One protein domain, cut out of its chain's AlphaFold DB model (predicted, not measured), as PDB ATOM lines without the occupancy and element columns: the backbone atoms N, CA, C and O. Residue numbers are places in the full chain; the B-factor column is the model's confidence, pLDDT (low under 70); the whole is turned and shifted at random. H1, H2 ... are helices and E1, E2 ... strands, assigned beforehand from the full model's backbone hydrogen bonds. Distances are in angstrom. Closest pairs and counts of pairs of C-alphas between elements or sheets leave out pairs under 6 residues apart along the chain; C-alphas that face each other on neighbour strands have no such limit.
ATOM      1  N   ILE A1053     144.586 134.978 169.586       90.50
ATOM      2  CA  ILE A1053     143.311 135.539 170.047       90.50
ATOM      3  C   ILE A1053     142.905 136.772 169.228       90.50
ATOM      4  O   ILE A1053     143.665 137.715 169.013       90.50
ATOM      5  N   THR A1054     141.657 136.778 168.767       88.38
ATOM      6  CA  THR A1054     141.066 137.868 167.982       88.38
ATOM      7  C   THR A1054     139.685 138.219 168.515       88.38
ATOM      8  O   THR A1054     138.879 137.330 168.771       88.38
ATOM      9  N   VAL A1055     139.401 139.511 168.660       83.81
ATOM     10  CA  VAL A1055     138.063 140.024 168.980       83.81
ATOM     11  C   VAL A1055     137.451 140.566 167.688       83.81
ATOM     12  O   VAL A1055     138.114 141.302 166.957       83.81
ATOM     13  N   THR A1056     136.215 140.178 167.371       77.56
ATOM     14  CA  THR A1056     135.497 140.628 166.168       77.56
ATOM     15  C   THR A1056     134.119 141.183 166.524       77.56
ATOM     16  O   THR A1056     133.484 140.714 167.464       77.56
ATOM     17  N   GLY A1057     133.669 142.202 165.788       70.81
ATOM     18  CA  GLY A1057     132.533 143.050 166.176       70.81
ATOM     19  C   GLY A1057     132.978 144.302 166.946       70.81
ATOM     20  O   GLY A1057     134.123 144.401 167.384       70.81
ATOM     21  N   THR A1058     132.087 145.288 167.073       68.81
ATOM     22  CA  THR A1058     132.364 146.571 167.741       68.81
ATOM     23  C   THR A1058     131.654 146.662 169.098       68.81
ATOM     24  O   THR A1058     130.446 146.908 169.129       68.81
ATOM     25  N   PRO A1059     132.371 146.498 170.227       67.38
ATOM     26  CA  PRO A1059     131.779 146.461 171.566       67.38
ATOM     27  C   PRO A1059     131.235 147.827 172.015       67.38
ATOM     28  O   PRO A1059     131.939 148.671 172.574       67.38
ATOM     29  N   SER A1060     129.936 148.016 171.790       71.38
ATOM     30  CA  SER A1060     129.146 149.166 172.235       71.38
ATOM     31  C   SER A1060     127.986 148.692 173.106       71.38
ATOM     32  O   SER A1060     127.263 147.760 172.755       71.38
ATOM     33  N   GLU A1061     127.826 149.317 174.268       70.94
ATOM     34  CA  GLU A1061     126.808 148.950 175.250       70.94
ATOM     35  C   GLU A1061     125.387 149.142 174.687       70.94
ATOM     36  O   GLU A1061     124.982 150.258 174.356       70.94
ATOM     37  N   GLY A1062     124.633 148.044 174.566       62.62
ATOM     38  CA  GLY A1062     123.296 148.037 173.958       62.62
ATOM     39  C   GLY A1062     123.267 148.049 172.421       62.62
ATOM     40  O   GLY A1062     122.207 148.293 171.843       62.62
ATOM     41  N   GLY A1063     124.400 147.800 171.752       64.12
ATOM     42  CA  GLY A1063     124.460 147.609 170.299       64.12
ATOM     43  C   GLY A1063     123.782 146.315 169.820       64.12
ATOM     44  O   GLY A1063     123.571 145.380 170.588       64.12
ATOM     45  N   SER A1064     123.455 146.252 168.525       59.38
ATOM     46  CA  SER A1064     122.891 145.059 167.863       59.38
ATOM     47  C   SER A1064     123.915 143.972 167.535       59.38
ATOM     48  O   SER A1064     123.536 142.871 167.135       59.38
ATOM     49  N   ASP A1065     125.199 144.301 167.637       65.06
ATOM     50  CA  ASP A1065     126.265 143.559 166.981       65.06
ATOM     51  C   ASP A1065     126.914 142.608 167.989       65.06
ATOM     52  O   ASP A1065     127.492 143.044 168.986       65.06
ATOM     53  N   SER A1066     126.812 141.300 167.740       67.75
ATOM     54  CA  SER A1066     127.448 140.298 168.591       67.75
ATOM     55  C   SER A1066     128.969 140.396 168.492       67.75
ATOM     56  O   SER A1066     129.540 140.453 167.400       67.75
ATOM     57  N   VAL A1067     129.634 140.415 169.648       81.12
ATOM     58  CA  VAL A1067     131.093 140.491 169.723       81.12
ATOM     59  C   VAL A1067     131.636 139.098 170.009       81.12
ATOM     60  O   VAL A1067     131.269 138.472 171.003       81.12
ATOM     61  N   VAL A1068     132.487 138.588 169.121       87.75
ATOM     62  CA  VAL A1068     133.003 137.217 169.195       87.75
ATOM     63  C   VAL A1068     134.490 137.246 169.517       87.75
ATOM     64  O   VAL A1068     135.305 137.770 168.755       87.75
ATOM     65  N   VAL A1069     134.852 136.642 170.646       90.00
ATOM     66  CA  VAL A1069     136.238 136.349 171.009       90.00
ATOM     67  C   VAL A1069     136.589 134.995 170.407       90.00
ATOM     68  O   VAL A1069     136.052 133.960 170.799       90.00
ATOM     69  N   LYS A1070     137.479 135.001 169.419       92.56
ATOM     70  CA  LYS A1070     137.899 133.827 168.660       92.56
ATOM     71  C   LYS A1070     139.363 133.513 168.942       92.56
ATOM     72  O   LYS A1070     140.234 134.339 168.665       92.56
ATOM     73  N   CYS A1071     139.620 132.304 169.430       93.38
ATOM     74  CA  CYS A1071     140.952 131.742 169.587       93.38
ATOM     75  C   CYS A1071     141.230 130.658 168.531       93.38
ATOM     76  O   CYS A1071     140.404 129.771 168.305       93.38
ATOM     77  N   GLU A1072     142.398 130.719 167.894       92.12
ATOM     78  CA  GLU A1072     142.861 129.782 166.866       92.12
ATOM     79  C   GLU A1072     144.236 129.220 167.262       92.12
ATOM     80  O   GLU A1072     145.181 129.985 167.450       92.12
ATOM     81  N   ALA A1073     144.388 127.895 167.361       88.25
ATOM     82  CA  ALA A1073     145.661 127.279 167.750       88.25
ATOM     83  C   ALA A1073     145.901 125.917 167.082       88.25
ATOM     84  O   ALA A1073     144.976 125.137 166.858       88.25
ATOM     85  N   ASN A1074     147.165 125.598 166.799       86.06
ATOM     86  CA  ASN A1074     147.610 124.232 166.521       86.06
ATOM     87  C   ASN A1074     148.024 123.584 167.846       86.06
ATOM     88  O   ASN A1074     149.011 124.001 168.447       86.06
ATOM     89  N   LEU A1075     147.291 122.565 168.296       83.31
ATOM     90  CA  LEU A1075     147.484 121.934 169.609       83.31
ATOM     91  C   LEU A1075     148.541 120.822 169.612       83.31
ATOM     92  O   LEU A1075     148.651 120.072 170.580       83.31
ATOM     93  N   GLY A1076     149.321 120.705 168.536       76.00
ATOM     94  CA  GLY A1076     150.465 119.805 168.476       76.00
ATOM     95  C   GLY A1076     150.114 118.311 168.494       76.00
ATOM     96  O   GLY A1076     148.990 117.888 168.209       76.00
ATOM     97  N   ARG A1077     151.134 117.491 168.764       71.56
ATOM     98  CA  ARG A1077     151.062 116.027 168.830       71.56
ATOM     99  C   ARG A1077     152.204 115.485 169.717       71.56
ATOM    100  O   ARG A1077     153.353 115.572 169.275       71.56
ATOM    101  N   PRO A1078     151.935 114.894 170.905       64.38
ATOM    102  CA  PRO A1078     150.619 114.619 171.501       64.38
ATOM    103  C   PRO A1078     149.782 115.888 171.689       64.38
ATOM    104  O   PRO A1078     150.337 116.975 171.815       64.38
ATOM    105  N   ALA A1079     148.458 115.742 171.628       66.62
ATOM    106  CA  ALA A1079     147.549 116.879 171.673       66.62
ATOM    107  C   ALA A1079     147.596 117.575 173.042       66.62
ATOM    108  O   ALA A1079     147.673 116.918 174.082       66.62
ATOM    109  N   TYR A1080     147.542 118.901 172.996       78.62
ATOM    110  CA  TYR A1080     147.309 119.791 174.125       78.62
ATOM    111  C   TYR A1080     145.809 120.128 174.199       78.62
ATOM    112  O   TYR A1080     145.061 119.899 173.247       78.62
ATOM    113  N   ASN A1081     145.369 120.684 175.326       84.00
ATOM    114  CA  ASN A1081     144.064 121.324 175.467       84.00
ATOM    115  C   ASN A1081     144.168 122.801 175.067       84.00
ATOM    116  O   ASN A1081     145.236 123.400 175.190       84.00
ATOM    117  N   MET A1082     143.045 123.390 174.654       87.62
ATOM    118  CA  MET A1082     142.886 124.836 174.495       87.62
ATOM    119  C   MET A1082     141.846 125.344 175.495       87.62
ATOM    120  O   MET A1082     140.776 124.746 175.631       87.62
ATOM    121  N   THR A1083     142.145 126.443 176.176       90.25
ATOM    122  CA  THR A1083     141.287 127.077 177.185       90.25
ATOM    123  C   THR A1083     141.180 128.574 176.909       90.25
ATOM    124  O   THR A1083     142.131 129.209 176.458       90.25
ATOM    125  N   LEU A1084     140.008 129.157 177.172       91.94
ATOM    126  CA  LEU A1084     139.808 130.606 177.173       91.94
ATOM    127  C   LEU A1084     139.474 131.046 178.597       91.94
ATOM    128  O   LEU A1084     138.690 130.406 179.301       91.94
ATOM    129  N   THR A1085     140.089 132.138 179.026       92.00
ATOM    130  CA  THR A1085     139.890 132.723 180.350       92.00
ATOM    131  C   THR A1085     139.693 134.231 180.234       92.00
ATOM    132  O   THR A1085     140.146 134.850 179.270       92.00
ATOM    133  N   ILE A1086     139.015 134.822 181.215       91.12
ATOM    134  CA  ILE A1086     138.806 136.264 181.344       91.12
ATOM    135  C   ILE A1086     139.231 136.725 182.741       91.12
ATOM    136  O   ILE A1086     138.987 136.034 183.730       91.12
ATOM    137  N   ARG A1087     139.844 137.902 182.828       91.56
ATOM    138  CA  ARG A1087     140.105 138.622 184.080       91.56
ATOM    139  C   ARG A1087     139.447 139.993 183.987       91.56
ATOM    140  O   ARG A1087     139.778 140.753 183.078       91.56
ATOM    141  N   SER A1088     138.503 140.293 184.874       87.19
ATOM    142  CA  SER A1088     137.738 141.547 184.814       87.19
ATOM    143  C   SER A1088     138.589 142.752 185.227       87.19
ATOM    144  O   SER A1088     139.612 142.606 185.902       87.19
ATOM    145  N   ALA A1089     138.159 143.963 184.868       80.69
ATOM    146  CA  ALA A1089     138.806 145.185 185.341       80.69
ATOM    147  C   ALA A1089     138.788 145.255 186.883       80.69
ATOM    148  O   ALA A1089     137.730 145.194 187.506       80.69
ATOM    149  N   GLY A1090     139.969 145.365 187.499       79.38
ATOM    150  CA  GLY A1090     140.140 145.335 188.959       79.38
ATOM    151  C   GLY A1090     140.292 143.938 189.579       79.38
ATOM    152  O   GLY A1090     140.577 143.847 190.770       79.38
ATOM    153  N   GLU A1091     140.169 142.857 188.802       87.00
ATOM    154  CA  GLU A1091     140.441 141.494 189.273       87.00
ATOM    155  C   GLU A1091     141.884 141.061 188.962       87.00
ATOM    156  O   GLU A1091     142.472 141.432 187.939       87.00
ATOM    157  N   THR A1092     142.456 140.259 189.863       81.06
ATOM    158  CA  THR A1092     143.817 139.702 189.770       81.06
ATOM    159  C   THR A1092     143.850 138.314 189.129       81.06
ATOM    160  O   THR A1092     144.803 137.988 188.426       81.06
ATOM    161  N   GLU A1093     142.811 137.504 189.336       86.00
ATOM    162  CA  GLU A1093     142.731 136.120 188.856       86.00
ATOM    163  C   GLU A1093     141.988 135.997 187.519       86.00
ATOM    164  O   GLU A1093     141.007 136.692 187.260       86.00
ATOM    165  N   PHE A1094     142.430 135.057 186.682       88.25
ATOM    166  CA  PHE A1094     141.744 134.677 185.446       88.25
ATOM    167  C   PHE A1094     140.729 133.558 185.720       88.25
ATOM    168  O   PHE A1094     141.065 132.532 186.310       88.25
ATOM    169  N   ARG A1095     139.490 133.726 185.245       89.81
ATOM    170  CA  ARG A1095     138.404 132.738 185.346       89.81
ATOM    171  C   ARG A1095     138.139 132.078 183.990       89.81
ATOM    172  O   ARG A1095     138.137 132.783 182.981       89.81
ATOM    173  N   PRO A1096     137.893 130.759 183.921       88.19
ATOM    174  CA  PRO A1096     137.601 130.081 182.661       88.19
ATOM    175  C   PRO A1096     136.234 130.482 182.099       88.19
ATOM    176  O   PRO A1096     135.246 130.539 182.832       88.19
ATOM    177  N   VAL A1097     136.173 130.693 180.783       90.25
ATOM    178  CA  VAL A1097     134.928 130.880 180.023       90.25
ATOM    179  C   VAL A1097     134.776 129.754 178.991       90.25
ATOM    180  O   VAL A1097     135.761 129.358 178.364       90.25
ATOM    181  N   PRO A1098     133.571 129.187 178.813       90.56
ATOM    182  CA  PRO A1098     133.354 128.120 177.845       90.56
ATOM    183  C   PRO A1098     133.323 128.682 176.422       90.56
ATOM    184  O   PRO A1098     132.657 129.682 176.162       90.56
ATOM    185  N   PHE A1099     133.962 127.997 175.473       90.19
ATOM    186  CA  PHE A1099     133.721 128.262 174.054       90.19
ATOM    187  C   PHE A1099     132.249 127.962 173.720       90.19
ATOM    188  O   PHE A1099     131.770 126.857 173.985       90.19
ATOM    189  N   SER A1100     131.535 128.921 173.124       86.75
ATOM    190  CA  SER A1100     130.174 128.721 172.604       86.75
ATOM    191  C   SER A1100     130.175 127.794 171.384       86.75
ATOM    192  O   SER A1100     129.210 127.065 171.153       86.75
ATOM    193  N   LYS A1101     131.281 127.780 170.630       87.62
ATOM    194  CA  LYS A1101     131.494 126.925 169.461       87.62
ATOM    195  C   LYS A1101     132.963 126.515 169.366       87.62
ATOM    196  O   LYS A1101     133.848 127.362 169.365       87.62
ATOM    197  N   MET A1102     133.219 125.214 169.247       86.06
ATOM    198  CA  MET A1102     134.542 124.656 168.950       86.06
ATOM    199  C   MET A1102     134.504 123.992 167.573       86.06
ATOM    200  O   MET A1102     133.535 123.308 167.239       86.06
ATOM    201  N   THR A1103     135.545 124.193 166.769       86.44
ATOM    202  CA  THR A1103     135.683 123.591 165.438       86.44
ATOM    203  C   THR A1103     137.083 123.023 165.235       86.44
ATOM    204  O   THR A1103     138.083 123.723 165.394       86.44
ATOM    205  N   ASP A1104     137.142 121.747 164.858       80.19
ATOM    206  CA  ASP A1104     138.373 121.071 164.457       80.19
ATOM    207  C   ASP A1104     138.617 121.275 162.958       80.19
ATOM    208  O   ASP A1104     137.737 121.037 162.129       80.19
ATOM    209  N   SER A1105     139.835 121.673 162.597       73.88
ATOM    210  CA  SER A1105     140.332 121.703 161.218       73.88
ATOM    211  C   SER A1105     141.413 120.628 161.047       73.88
ATOM    212  O   SER A1105     142.605 120.946 161.095       73.88
ATOM    213  N   PRO A1106     141.033 119.344 160.886       62.84
ATOM    214  CA  PRO A1106     141.990 118.249 160.800       62.84
ATOM    215  C   PRO A1106     142.850 118.368 159.538       62.84
ATOM    216  O   PRO A1106     142.349 118.311 158.414       62.84
ATOM    217  N   SER A1107     144.164 118.487 159.725       59.06
ATOM    218  CA  SER A1107     145.149 118.324 158.655       59.06
ATOM    219  C   SER A1107     145.852 116.969 158.774       59.06
ATOM    220  O   SER A1107     145.639 116.217 159.723       59.06
ATOM    221  N   SER A1108     146.718 116.632 157.816       66.44
ATOM    222  CA  SER A1108     147.375 115.319 157.759       66.44
ATOM    223  C   SER A1108     148.310 115.001 158.940       66.44
ATOM    224  O   SER A1108     148.692 113.842 159.093       66.44
ATOM    225  N   CYS A1109     148.662 115.979 159.787       69.31
ATOM    226  CA  CYS A1109     149.263 115.718 161.105       69.31
ATOM    227  C   CYS A1109     149.119 116.829 162.168       69.31
ATOM    228  O   CYS A1109     149.515 116.591 163.309       69.31
ATOM    229  N   MET A1110     148.577 118.011 161.842       69.50
ATOM    230  CA  MET A1110     148.365 119.101 162.810       69.50
ATOM    231  C   MET A1110     146.936 119.053 163.360       69.50
ATOM    232  O   MET A1110     145.984 118.916 162.589       69.50
ATOM    233  N   ASN A1111     146.782 119.235 164.672       75.38
ATOM    234  CA  ASN A1111     145.475 119.347 165.318       75.38
ATOM    235  C   ASN A1111     145.112 120.828 165.500       75.38
ATOM    236  O   ASN A1111     145.315 121.389 166.577       75.38
ATOM    237  N   ARG A1112     144.649 121.490 164.430       84.06
ATOM    238  CA  ARG A1112     144.214 122.891 164.515       84.06
ATOM    239  C   ARG A1112     142.792 122.962 165.064       84.06
ATOM    240  O   ARG A1112     141.861 122.516 164.397       84.06
ATOM    241  N   GLN A1113     142.642 123.573 166.234       88.44
ATOM    242  CA  GLN A1113     141.349 123.899 166.824       88.44
ATOM    243  C   GLN A1113     141.051 125.391 166.693       88.44
ATOM    244  O   GLN A1113     141.936 126.238 166.544       88.44
ATOM    245  N   THR A1114     139.765 125.713 166.710       91.56
ATOM    246  CA  THR A1114     139.256 127.080 166.688       91.56
ATOM    247  C   THR A1114     138.051 127.160 167.607       91.56
ATOM    248  O   THR A1114     137.025 126.529 167.343       91.56
ATOM    249  N   GLY A1115     138.214 127.908 168.695       92.06
ATOM    250  CA  GLY A1115     137.215 128.117 169.731       92.06
ATOM    251  C   GLY A1115     136.705 129.551 169.688       92.06
ATOM    252  O   GLY A1115     137.485 130.500 169.727       92.06
ATOM    253  N   GLU A1116     135.395 129.709 169.604       93.25
ATOM    254  CA  GLU A1116     134.689 130.987 169.588       93.25
ATOM    255  C   GLU A1116     133.879 131.124 170.882       93.25
ATOM    256  O   GLU A1116     133.340 130.138 171.391       93.25
ATOM    257  N   TYR A1117     133.817 132.336 171.428       92.06
ATOM    258  CA  TYR A1117     133.009 132.714 172.584       92.06
ATOM    259  C   TYR A1117     132.266 134.014 172.263       92.06
ATOM    260  O   TYR A1117     132.879 135.003 171.860       92.06
ATOM    261  N   GLU A1118     130.944 133.999 172.405       89.25
ATOM    262  CA  GLU A1118     130.082 135.157 172.158       89.25
ATOM    263  C   GLU A1118     129.942 135.978 173.447       89.25
ATOM    264  O   GLU A1118     129.603 135.440 174.502       89.25
ATOM    265  N   VAL A1119     130.222 137.280 173.359       85.75
ATOM    266  CA  VAL A1119     130.233 138.219 174.486       85.75
ATOM    267  C   VAL A1119     129.128 139.255 174.298       85.75
ATOM    268  O   VAL A1119     129.099 139.967 173.294       85.75
ATOM    269  N   GLU A1120     128.244 139.383 175.287       81.81
ATOM    270  CA  GLU A1120     127.274 140.481 175.352       81.81
ATOM    271  C   GLU A1120     127.990 141.783 175.785       81.81
ATOM    272  O   GLU A1120     128.594 141.815 176.864       81.81
ATOM    273  N   PRO A1121     127.981 142.870 174.982       76.94
ATOM    274  CA  PRO A1121     128.702 144.098 175.324       76.94
ATOM    275  C   PRO A1121     128.091 144.831 176.529       76.94
ATOM    276  O   PRO A1121     127.015 145.422 176.442       76.94
ATOM    277  N   SER A1122     128.820 144.840 177.646       78.38
ATOM    278  CA  SER A1122     128.433 145.481 178.909       78.38
ATOM    279  C   SER A1122     129.560 146.368 179.437       78.38
ATOM    280  O   SER A1122     130.721 145.956 179.414       78.38
ATOM    281  N   SER A1123     129.240 147.556 179.963       74.56
ATOM    282  CA  SER A1123     130.224 148.450 180.603       74.56
ATOM    283  C   SER A1123     131.010 147.784 181.737       74.56
ATOM    284  O   SER A1123     132.170 148.128 181.948       74.56
ATOM    285  N   VAL A1124     130.436 146.776 182.405       77.62
ATOM    286  CA  VAL A1124     131.097 145.981 183.458       77.62
ATOM    287  C   VAL A1124     132.306 145.197 182.927       77.62
ATOM    288  O   VAL A1124     133.243 144.933 183.675       77.62
ATOM    289  N   LEU A1125     132.322 144.852 181.634       77.81
ATOM    290  CA  LEU A1125     133.440 144.147 181.000       77.81
ATOM    291  C   LEU A1125     134.530 145.092 180.465       77.81
ATOM    292  O   LEU A1125     135.554 144.610 179.979       77.81
ATOM    293  N   ASN A1126     134.351 146.413 180.540       82.31
ATOM    294  CA  ASN A1126     135.290 147.385 179.981       82.31
ATOM    295  C   ASN A1126     136.649 147.369 180.710       82.31
ATOM    296  O   ASN A1126     136.727 147.689 181.893       82.31
ATOM    297  N   GLY A1127     137.729 147.041 179.997       75.62
ATOM    298  CA  GLY A1127     139.060 146.848 180.578       75.62
ATOM    299  C   GLY A1127     139.297 145.447 181.149       75.62
ATOM    300  O   GLY A1127     140.255 145.253 181.893       75.62
ATOM    301  N   SER A1128     138.442 144.474 180.815       86.12
ATOM    302  CA  SER A1128     138.739 143.056 181.057       86.12
ATOM    303  C   SER A1128     139.824 142.570 180.097       86.12
ATOM    304  O   SER A1128     139.970 143.102 179.001       86.12
ATOM    305  N   VAL A1129     140.550 141.517 180.458       88.50
ATOM    306  CA  VAL A1129     141.528 140.873 179.573       88.50
ATOM    307  C   VAL A1129     141.100 139.439 179.307       88.50
ATOM    308  O   VAL A1129     140.911 138.666 180.248       88.50
ATOM    309  N   PHE A1130     140.966 139.075 178.032       91.12
ATOM    310  CA  PHE A1130     140.844 137.678 177.632       91.12
ATOM    311  C   PHE A1130     142.235 137.093 177.404       91.12
ATOM    312  O   PHE A1130     143.042 137.675 176.684       91.12
ATOM    313  N   ARG A1131     142.493 135.914 177.970       92.25
ATOM    314  CA  ARG A1131     143.689 135.108 177.710       92.25
ATOM    315  C   ARG A1131     143.245 133.782 177.111       92.25
ATOM    316  O   ARG A1131     142.505 133.038 177.760       92.25
ATOM    317  N   CYS A1132     143.715 133.478 175.903       93.38
ATOM    318  CA  CYS A1132     143.646 132.115 175.383       93.38
ATOM    319  C   CYS A1132     144.945 131.379 175.718       93.38
ATOM    320  O   CYS A1132     146.028 131.959 175.638       93.38
ATOM    321  N   GLU A1133     144.832 130.114 176.098       89.50
ATOM    322  CA  GLU A1133     145.920 129.290 176.612       89.50
ATOM    323  C   GLU A1133     145.908 127.909 175.939       89.50
ATOM    324  O   GLU A1133     144.855 127.347 175.629       89.50
ATOM    325  N   VAL A1134     147.102 127.359 175.715       88.56
ATOM    326  CA  VAL A1134     147.336 125.982 175.280       88.56
ATOM    327  C   VAL A1134     148.182 125.276 176.338       88.56
ATOM    328  O   VAL A1134     149.324 125.663 176.599       88.56
ATOM    329  N   SER A1135     147.617 124.235 176.952       79.75
ATOM    330  CA  SER A1135     148.190 123.532 178.109       79.75
ATOM    331  C   SER A1135     148.097 121.999 177.970       79.75
ATOM    332  O   SER A1135     147.221 121.496 177.263       79.75
ATOM    333  N   PRO A1136     149.015 121.200 178.557       70.50
ATOM    334  CA  PRO A1136     149.065 119.756 178.301       70.50
ATOM    335  C   PRO A1136     147.818 119.013 178.800       70.50
ATOM    336  O   PRO A1136     147.442 119.132 179.964       70.50
ATOM    337  N   SER A1137     147.223 118.151 177.966       61.44
ATOM    338  CA  SER A1137     145.981 117.426 178.303       61.44
ATOM    339  C   SER A1137     146.097 116.419 179.458       61.44
ATOM    340  O   SER A1137     145.082 115.884 179.907       61.44
ATOM    341  N   ARG A1138     147.317 116.113 179.923       56.38
ATOM    342  CA  ARG A1138     147.609 115.306 181.120       56.38
ATOM    343  C   ARG A1138     148.889 115.804 181.784       56.38
ATOM    344  O   ARG A1138     149.829 116.201 181.096       56.38
ATOM    345  N   THR A1139     148.957 115.688 183.107       47.25
ATOM    346  CA  THR A1139     150.136 116.017 183.921       47.25
ATOM    347  C   THR A1139     151.240 114.963 183.783       47.25
ATOM    348  O   THR A1139     151.537 114.226 184.723       47.25
ATOM    349  N   PHE A1140     151.875 114.896 182.610       40.38
ATOM    350  CA  PHE A1140     153.230 114.351 182.511       40.38
ATOM    351  C   PHE A1140     154.173 115.224 183.357       40.38
ATOM    352  O   PHE A1140     154.006 116.443 183.426       40.38
ATOM    353  N   GLY A1141     155.111 114.596 184.069       38.47
ATOM    354  CA  GLY A1141     155.815 115.221 185.192       38.47
ATOM    355  C   GLY A1141     156.579 116.504 184.844       38.47
ATOM    356  O   GLY A1141     157.610 116.450 184.186       38.47
ATOM    357  N   LYS A1142     156.099 117.646 185.360       39.09
ATOM    358  CA  LYS A1142     156.835 118.915 185.546       39.09
ATOM    359  C   LYS A1142     157.665 119.460 184.357       39.09
ATOM    360  O   LYS A1142     158.696 120.079 184.596       39.09
ATOM    361  N   MET A1143     157.220 119.345 183.099       39.75
ATOM    362  CA  MET A1143     157.820 120.158 182.013       39.75
ATOM    363  C   MET A1143     156.898 120.447 180.810       39.75
ATOM    364  O   MET A1143     157.280 120.295 179.653       39.75
ATOM    365  N   GLY A1144     155.667 120.891 181.074       46.12
ATOM    366  CA  GLY A1144     154.796 121.468 180.043       46.12
ATOM    367  C   GLY A1144     154.954 122.987 179.968       46.12
ATOM    368  O   GLY A1144     154.639 123.668 180.941       46.12
ATOM    369  N   THR A1145     155.418 123.528 178.839       52.72
ATOM    370  CA  THR A1145     155.446 124.985 178.623       52.72
ATOM    371  C   THR A1145     154.023 125.501 178.428       52.72
ATOM    372  O   THR A1145     153.318 125.022 177.540       52.72
ATOM    373  N   LEU A1146     153.611 126.481 179.232       64.69
ATOM    374  CA  LEU A1146     152.350 127.190 179.035       64.69
ATOM    375  C   LEU A1146     152.502 128.151 177.849       64.69
ATOM    376  O   LEU A1146     153.441 128.947 177.834       64.69
ATOM    377  N   LEU A1147     151.614 128.073 176.856       77.50
ATOM    378  CA  LEU A1147     151.579 129.022 175.738       77.50
ATOM    379  C   LEU A1147     150.271 129.805 175.795       77.50
ATOM    380  O   LEU A1147     149.202 129.204 175.843       77.50
ATOM    381  N   SER A1148     150.342 131.133 175.762       85.56
ATOM    382  CA  SER A1148     149.163 131.993 175.865       85.56
ATOM    383  C   SER A1148     149.346 133.318 175.134       85.56
ATOM    384  O   SER A1148     150.451 133.856 175.116       85.56
ATOM    385  N   GLU A1149     148.253 133.867 174.609       89.19
ATOM    386  CA  GLU A1149     148.167 135.238 174.093       89.19
ATOM    387  C   GLU A1149     146.985 135.952 174.771       89.19
ATOM    388  O   GLU A1149     145.960 135.332 175.084       89.19
ATOM    389  N   GLU A1150     147.147 137.250 175.033       88.81
ATOM    390  CA  GLU A1150     146.165 138.092 175.722       88.81
ATOM    391  C   GLU A1150     145.622 139.189 174.802       88.81
ATOM    392  O   GLU A1150     146.330 139.700 173.934       88.81
ATOM    393  N   ASN A1151     144.361 139.571 175.004       84.12
ATOM    394  CA  ASN A1151     143.714 140.665 174.289       84.12
ATOM    395  C   ASN A1151     142.862 141.493 175.266       84.12
ATOM    396  O   ASN A1151     142.030 140.942 175.994       84.12
ATOM    397  N   GLU A1152     143.082 142.808 175.303       80.25
ATOM    398  CA  GLU A1152     142.309 143.717 176.154       80.25
ATOM    399  C   GLU A1152     140.925 143.996 175.538       80.25
ATOM    400  O   GLU A1152     140.801 144.420 174.389       80.25
ATOM    401  N   TYR A1153     139.869 143.796 176.322       81.62
ATOM    402  CA  TYR A1153     138.482 143.994 175.919       81.62
ATOM    403  C   TYR A1153     137.950 145.335 176.421       81.62
ATOM    404  O   TYR A1153     137.772 145.544 177.623       81.62
ATOM    405  N   PHE A1154     137.650 146.242 175.497       74.44
ATOM    406  CA  PHE A1154     137.041 147.536 175.802       74.44
ATOM    407  C   PHE A1154     135.582 147.549 175.401       74.44
ATOM    408  O   PHE A1154     135.227 146.996 174.369       74.44
ATOM    409  N   VAL A1155     134.744 148.212 176.195       77.38
ATOM    410  CA  VAL A1155     133.339 148.443 175.852       77.38
ATOM    411  C   VAL A1155     133.065 149.929 175.945       77.38
ATOM    412  O   VAL A1155     133.276 150.554 176.986       77.38
ATOM    413  N   LEU A1156     132.575 150.503 174.851       74.69
ATOM    414  CA  LEU A1156     132.093 151.875 174.849       74.69
ATOM    415  C   LEU A1156     130.760 151.940 175.589       74.69
ATOM    416  O   LEU A1156     129.729 151.501 175.074       74.69
ATOM    417  N   SER A1157     130.802 152.495 176.800       72.50
ATOM    418  CA  SER A1157     129.602 152.761 177.586       72.50
ATOM    419  C   SER A1157     128.728 153.825 176.921       72.50
ATOM    420  O   SER A1157     129.227 154.762 176.281       72.50
ATOM    421  N   ASN A1158     127.419 153.702 177.134       69.44
ATOM    422  CA  ASN A1158     126.409 154.650 176.673       69.44
ATOM    423  C   ASN A1158     126.675 156.103 177.138       69.44
ATOM    424  O   ASN A1158     126.376 157.048 176.401       69.44
ATOM    425  N   GLU A1159     127.352 156.300 178.279       72.75
ATOM    426  CA  GLU A1159     127.723 157.626 178.794       72.75
ATOM    427  C   GLU A1159     128.608 158.432 177.825       72.75
ATOM    428  O   GLU A1159     128.549 159.664 177.809       72.75
ATOM    429  N   THR A1160     129.363 157.762 176.943       77.00
ATOM    430  CA  THR A1160     130.241 158.397 175.938       77.00
ATOM    431  C   THR A1160     129.505 159.428 175.073       77.00
ATOM    432  O   THR A1160     130.096 160.429 174.658       77.00
ATOM    433  N   CYS A1161     128.213 159.202 174.822       80.19
ATOM    434  CA  CYS A1161     127.354 160.061 174.009       80.19
ATOM    435  C   CYS A1161     126.204 160.716 174.794       80.19
ATOM    436  O   CYS A1161     125.413 161.452 174.199       80.19
ATOM    437  N   ALA A1162     126.107 160.492 176.107       79.06
ATOM    438  CA  ALA A1162     125.020 161.015 176.927       79.06
ATOM    439  C   ALA A1162     125.032 162.554 176.976       79.06
ATOM    440  O   ALA A1162     126.046 163.184 177.280       79.06
ATOM    441  N   GLY A1163     123.894 163.169 176.641       72.06
ATOM    442  CA  GLY A1163     123.724 164.626 176.650       72.06
ATOM    443  C   GLY A1163     124.471 165.369 175.536       72.06
ATOM    444  O   GLY A1163     124.442 166.600 175.507       72.06
ATOM    445  N   ARG A1164     125.128 164.660 174.607       78.81
ATOM    446  CA  ARG A1164     125.879 165.269 173.500       78.81
ATOM    447  C   ARG A1164     124.991 165.479 172.275       78.81
ATOM    448  O   ARG A1164     124.176 164.631 171.914       78.81
ATOM    449  N   ALA A1165     125.197 166.601 171.590       77.94
ATOM    450  CA  ALA A1165     124.662 166.802 170.246       77.94
ATOM    451  C   ALA A1165     125.296 165.799 169.250       77.94
ATOM    452  O   ALA A1165     126.395 165.292 169.518       77.94
ATOM    453  N   PRO A1166     124.647 165.512 168.101       82.50
ATOM    454  CA  PRO A1166     125.196 164.598 167.103       82.50
ATOM    455  C   PRO A1166     126.603 165.016 166.663       82.50
ATOM    456  O   PRO A1166     126.812 166.141 166.211       82.50
ATOM    457  N   SER A1167     127.573 164.123 166.846       83.94
ATOM    458  CA  SER A1167     129.004 164.428 166.731       83.94
ATOM    459  C   SER A1167     129.812 163.186 166.356       83.94
ATOM    460  O   SER A1167     129.372 162.061 166.588       83.94
ATOM    461  N   LEU A1168     130.993 163.401 165.773       87.56
ATOM    462  CA  LEU A1168     132.011 162.368 165.585       87.56
ATOM    463  C   LEU A1168     133.143 162.601 166.590       87.56
ATOM    464  O   LEU A1168     133.569 163.739 166.790       87.56
ATOM    465  N   LEU A1169     133.622 161.529 167.213       85.88
ATOM    466  CA  LEU A1169     134.661 161.537 168.242       85.88
ATOM    467  C   LEU A1169     135.764 160.540 167.872       85.88
ATOM    468  O   LEU A1169     135.480 159.461 167.351       85.88
ATOM    469  N   SER A1170     137.015 160.855 168.203       80.31
ATOM    470  CA  SER A1170     138.107 159.874 168.189       80.31
ATOM    471  C   SER A1170     137.818 158.732 169.166       80.31
ATOM    472  O   SER A1170     137.469 158.987 170.322       80.31
ATOM    473  N   HIS A1171     137.982 157.483 168.731       78.38
ATOM    474  CA  HIS A1171     137.821 156.321 169.604       78.38
ATOM    475  C   HIS A1171     138.933 156.281 170.678       78.38
ATOM    476  O   HIS A1171     140.099 156.511 170.356       78.38
ATOM    477  N   PRO A1172     138.617 155.997 171.958       71.19
ATOM    478  CA  PRO A1172     139.505 156.316 173.084       71.19
ATOM    479  C   PRO A1172     140.764 155.443 173.220       71.19
ATOM    480  O   PRO A1172     141.635 155.791 174.013       71.19
ATOM    481  N   ARG A1173     140.877 154.320 172.492       67.94
ATOM    482  CA  ARG A1173     142.052 153.419 172.538       67.94
ATOM    483  C   ARG A1173     142.565 152.909 171.184       67.94
ATOM    484  O   ARG A1173     143.578 152.224 171.148       67.94
ATOM    485  N   ASP A1174     141.912 153.251 170.076       71.25
ATOM    486  CA  ASP A1174     142.384 152.888 168.729       71.25
ATOM    487  C   ASP A1174     142.083 154.043 167.784       71.25
ATOM    488  O   ASP A1174     140.919 154.364 167.559       71.25
ATOM    489  N   CYS A1175     143.124 154.655 167.219       80.44
ATOM    490  CA  CYS A1175     142.968 155.763 166.285       80.44
ATOM    491  C   CYS A1175     142.201 155.359 165.012       80.44
ATOM    492  O   CYS A1175     141.626 156.219 164.354       80.44
ATOM    493  N   ARG A1176     142.207 154.070 164.637       79.50
ATOM    494  CA  ARG A1176     141.610 153.534 163.400       79.50
ATOM    495  C   ARG A1176     140.094 153.398 163.495       79.50
ATOM    496  O   ARG A1176     139.451 153.010 162.517       79.50
ATOM    497  N   LEU A1177     139.530 153.700 164.659       79.19
ATOM    498  CA  LEU A1177     138.104 153.713 164.930       79.19
ATOM    499  C   LEU A1177     137.647 155.140 165.271       79.19
ATOM    500  O   LEU A1177     138.405 155.969 165.779       79.19
ATOM    501  N   PHE A1178     136.371 155.420 165.030       84.75
ATOM    502  CA  PHE A1178     135.708 156.637 165.484       84.75
ATOM    503  C   PHE A1178     134.303 156.336 165.990       84.75
ATOM    504  O   PHE A1178     133.677 155.352 165.595       84.75
ATOM    505  N   VAL A1179     133.817 157.180 166.894       85.56
ATOM    506  CA  VAL A1179     132.504 157.035 167.523       85.56
ATOM    507  C   VAL A1179     131.586 158.122 166.988       85.56
ATOM    508  O   VAL A1179     131.843 159.311 167.177       85.56
ATOM    509  N   GLN A1180     130.502 157.721 166.334       86.00
ATOM    510  CA  GLN A1180     129.390 158.602 166.013       86.00
ATOM    511  C   GLN A1180     128.395 158.594 167.174       86.00
ATOM    512  O   GLN A1180     127.832 157.554 167.515       86.00
ATOM    513  N   CYS A1181     128.148 159.764 167.756       85.81
ATOM    514  CA  CYS A1181     127.063 159.964 168.705       85.81
ATOM    515  C   CYS A1181     125.780 160.351 167.967       85.81
ATOM    516  O   CYS A1181     125.755 161.338 167.227       85.81
ATOM    517  N   ALA A1182     124.690 159.623 168.214       81.81
ATOM    518  CA  ALA A1182     123.359 159.955 167.716       81.81
ATOM    519  C   ALA A1182     122.283 159.544 168.734       81.81
ATOM    520  O   ALA A1182     122.207 158.388 169.125       81.81
ATOM    521  N   LYS A1183     121.417 160.484 169.144       76.06
ATOM    522  CA  LYS A1183     120.297 160.236 170.086       76.06
ATOM    523  C   LYS A1183     120.725 159.584 171.425       76.06
ATOM    524  O   LYS A1183     120.033 158.705 171.921       76.06
ATOM    525  N   ASN A1184     121.852 160.020 171.998       70.50
ATOM    526  CA  ASN A1184     122.553 159.404 173.143       70.50
ATOM    527  C   ASN A1184     123.135 157.990 172.902       70.50
ATOM    528  O   ASN A1184     123.801 157.467 173.788       70.50
ATOM    529  N   THR A1185     122.960 157.381 171.726       72.81
ATOM    530  CA  THR A1185     123.616 156.115 171.360       72.81
ATOM    531  C   THR A1185     125.005 156.380 170.773       72.81
ATOM    532  O   THR A1185     125.192 157.336 170.015       72.81
ATOM    533  N   ALA A1186     125.967 155.521 171.115       77.19
ATOM    534  CA  ALA A1186     127.295 155.472 170.511       77.19
ATOM    535  C   ALA A1186     127.336 154.381 169.428       77.19
ATOM    536  O   ALA A1186     126.992 153.234 169.700       77.19
ATOM    537  N   SER A1187     127.780 154.719 168.220       78.12
ATOM    538  CA  SER A1187     128.014 153.758 167.134       78.12
ATOM    539  C   SER A1187     129.458 153.859 166.660       78.12
ATOM    540  O   SER A1187     129.958 154.962 166.433       78.12
ATOM    541  N   VAL A1188     130.143 152.723 166.536       78.12
ATOM    542  CA  VAL A1188     131.575 152.673 166.205       78.12
ATOM    543  C   VAL A1188     131.756 152.395 164.720       78.12
ATOM    544  O   VAL A1188     131.128 151.500 164.164       78.12
ATOM    545  N   PHE A1189     132.651 153.141 164.087       80.25
ATOM    546  CA  PHE A1189     133.007 152.994 162.681       80.25
ATOM    547  C   PHE A1189     134.521 152.854 162.541       80.25
ATOM    548  O   PHE A1189     135.275 153.408 163.339       80.25
ATOM    549  N   SER A1190     134.975 152.128 161.519       81.06
ATOM    550  CA  SER A1190     136.400 151.999 161.209       81.06
ATOM    551  C   SER A1190     136.800 152.889 160.040       81.06
ATOM    552  O   SER A1190     136.098 152.970 159.034       81.06
ATOM    553  N   CYS A1191     137.978 153.495 160.155       79.69
ATOM    554  CA  CYS A1191     138.681 154.158 159.065       79.69
ATOM    555  C   CYS A1191     139.289 153.180 158.045       79.69
ATOM    556  O   CYS A1191     139.715 153.607 156.975       79.69
ATOM    557  N   GLY A1192     139.336 151.878 158.345       72.25
ATOM    558  CA  GLY A1192     140.037 150.880 157.540       72.25
ATOM    559  C   GLY A1192     141.506 150.711 157.940       72.25
ATOM    560  O   GLY A1192     141.960 151.169 158.989       72.25
ATOM    561  N   SER A1193     142.268 149.988 157.121       64.00
ATOM    562  CA  SER A1193     143.656 149.644 157.431       64.00
ATOM    563  C   SER A1193     144.615 150.824 157.230       64.00
ATOM    564  O   SER A1193     144.718 151.393 156.148       64.00
ATOM    565  N   ASN A1194     145.400 151.114 158.274       65.31
ATOM    566  CA  ASN A1194     146.530 152.055 158.283       65.31
ATOM    567  C   ASN A1194     146.198 153.556 158.116       65.31
ATOM    568  O   ASN A1194     147.097 154.333 157.803       65.31
ATOM    569  N   ILE A1195     144.964 153.976 158.406       81.31
ATOM    570  CA  ILE A1195     144.590 155.390 158.594       81.31
ATOM    571  C   ILE A1195     143.822 155.587 159.908       81.31
ATOM    572  O   ILE A1195     143.125 154.681 160.364       81.31
ATOM    573  N   CYS A1196     143.986 156.756 160.529       84.81
ATOM    574  CA  CYS A1196     143.380 157.125 161.809       84.81
ATOM    575  C   CYS A1196     142.278 158.176 161.608       84.81
ATOM    576  O   CYS A1196     142.339 158.961 160.668       84.81
ATOM    577  N   PHE A1197     141.315 158.263 162.525       87.00
ATOM    578  CA  PHE A1197     140.344 159.351 162.565       87.00
ATOM    579  C   PHE A1197     140.935 160.608 163.206       87.00
ATOM    580  O   PHE A1197     141.314 160.614 164.381       87.00
ATOM    581  N   ASN A1198     140.942 161.702 162.454       83.50
ATOM    582  CA  ASN A1198     141.364 163.011 162.919       83.50
ATOM    583  C   ASN A1198     140.133 163.854 163.283       83.50
ATOM    584  O   ASN A1198     139.403 164.353 162.427       83.50
ATOM    585  N   VAL A1199     139.926 164.054 164.587       81.38
ATOM    586  CA  VAL A1199     138.789 164.814 165.137       81.38
ATOM    587  C   VAL A1199     138.770 166.295 164.715       81.38
ATOM    588  O   VAL A1199     137.731 166.941 164.801       81.38
ATOM    589  N   THR A1200     139.885 166.831 164.209       82.69
ATOM    590  CA  THR A1200     139.980 168.219 163.715       82.69
ATOM    591  C   THR A1200     139.474 168.356 162.279       82.69
ATOM    592  O   THR A1200     138.867 169.366 161.933       82.69
ATOM    593  N   SER A1201     139.726 167.351 161.432       83.44
ATOM    594  CA  SER A1201     139.273 167.316 160.034       83.44
ATOM    595  C   SER A1201     137.932 166.592 159.859       83.44
ATOM    596  O   SER A1201     137.296 166.742 158.818       83.44
ATOM    597  N   LEU A1202     137.500 165.832 160.876       86.12
ATOM    598  CA  LEU A1202     136.368 164.896 160.853       86.12
ATOM    599  C   LEU A1202     136.488 163.829 159.751       86.12
ATOM    600  O   LEU A1202     135.487 163.302 159.262       86.12
ATOM    601  N   LEU A1203     137.725 163.508 159.365       86.50
ATOM    602  CA  LEU A1203     138.070 162.562 158.309       86.50
ATOM    603  C   LEU A1203     139.075 161.525 158.817       86.50
ATOM    604  O   LEU A1203     139.779 161.730 159.805       86.50
ATOM    605  N   CYS A1204     139.149 160.408 158.100       86.62
ATOM    606  CA  CYS A1204     140.198 159.417 158.279       86.62
ATOM    607  C   CYS A1204     141.417 159.801 157.429       86.62
ATOM    608  O   CYS A1204     141.308 159.861 156.203       86.62
ATOM    609  N   ASP A1205     142.563 160.060 158.058       82.75
ATOM    610  CA  ASP A1205     143.804 160.469 157.397       82.75
ATOM    611  C   ASP A1205     145.036 159.675 157.877       82.75
ATOM    612  O   ASP A1205     144.979 158.833 158.780       82.75
ATOM    613  N   ILE A1206     146.160 159.857 157.176       71.12
ATOM    614  CA  ILE A1206     147.435 159.226 157.534       71.12
ATOM    615  C   ILE A1206     148.089 160.088 158.613       71.12
ATOM    616  O   ILE A1206     148.593 161.174 158.318       71.12
TER     617      ILE A1206
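What this domain is: This is residues 1053 to 1206 of the 1278 residues of an uncharacterized protein of Biomphalaria glabrata (UniProt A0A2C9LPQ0). Two lobes of unequal size lie end to end: the larger is a sandwich of two twisted sheets, E1 E2 E6 E5 and E4 E3 E7 E8, and the smaller has the sheet E9 E10 E11 with the short helix H1 over one face and the small hairpin E12 and E13 next to it. Residues 1154 to 1157 join the lobes. The printed part has 154 residues, with E1 to E8, then H1, then E9 to E13 along the chain; the class is mostly strand, and neighbour strands are antiparallel, except that E4 and E3 meet only at a point. The whole is loose, with a radius of gyration of the C-alphas of 18.9 A, and elongated, spanning 61 by 32 by 25 A.

How they stand to each other: One sheet runs E1, residues 1053 to 1056, E2, residues 1067 to 1074, E6, residues 1111 to 1119, and E5, residues 1101 to 1106; it is strongly twisted, with C-alphas up to 4.8 A off its best plane. Within hydrogen-bond range are N 1054 and O 1070 of the hairpin E1 and E2, 2.8 A, N 1071 and O 1115 of E2 and E6, 2.8 A, and N 1103 and O 1114 of the hairpin E5 and E6, 2.8 A. The other sheet runs E4, residues 1095 to 1097, E3, residues 1080 to 1087, E7, residues 1128 to 1136, and E8, residues 1147 to 1153. Within hydrogen-bond range are N 1083 and O 1133 of E3 and E7, 2.9 A, and N 1151 and O 1130 of the hairpin E7 and E8, 2.9 A. These two form a sandwich, two sheets face to face, 10.3 A centre to centre where they face each other, their strands at 22 degrees. The closest C-alphas of E2 and E7 are those of Cys 1071 and Cys 1132, 6.4 A apart. E9, residues 1167 to 1170, E10, residues 1177 to 1182, and E11, residues 1185 to 1190, form a meander, each strand the antiparallel neighbour of the one before; N 1169 and O 1179, 2.8 A, and N 1180 and O 1187, 2.8 A, are within hydrogen-bond range. H1, residues 1158 to 1161, is on this sheet at a height of 7.6 A, only just over E11, with 3 C-alphas falling on it; it is too short for an O i to N i+4 pair, and its one O i to N i+3 pair is within range. E12, residues 1196 to 1198, and E13, residues 1203 to 1205, form a hairpin with N 1198 and O 1203 2.9 A apart; the closest C-alphas of E10 and E12, those of Phe 1178 and Phe 1197, are 6.1 A apart. E9 to E13 are apart from E1 to E8.

Where its parts are: E1 begins at C-alpha 1053, (143.311, 135.539, 170.047), and E13 ends at C-alpha 1205, (143.804, 160.469, 157.397). From first to last C-alpha E6 measures 25.9 A, E7 25.6 A, E2 23.4 A, E3 22.5 A and E8 19.9 A.

The domain as a whole: The C-alphas farthest apart, those of Gly 1141 and Ala 1165, are 62.1 A apart. The printed part has no cut and no long link. Mean pLDDT of the printed part is 78.5; 28 residues are under 70, among them 1137 to 1146.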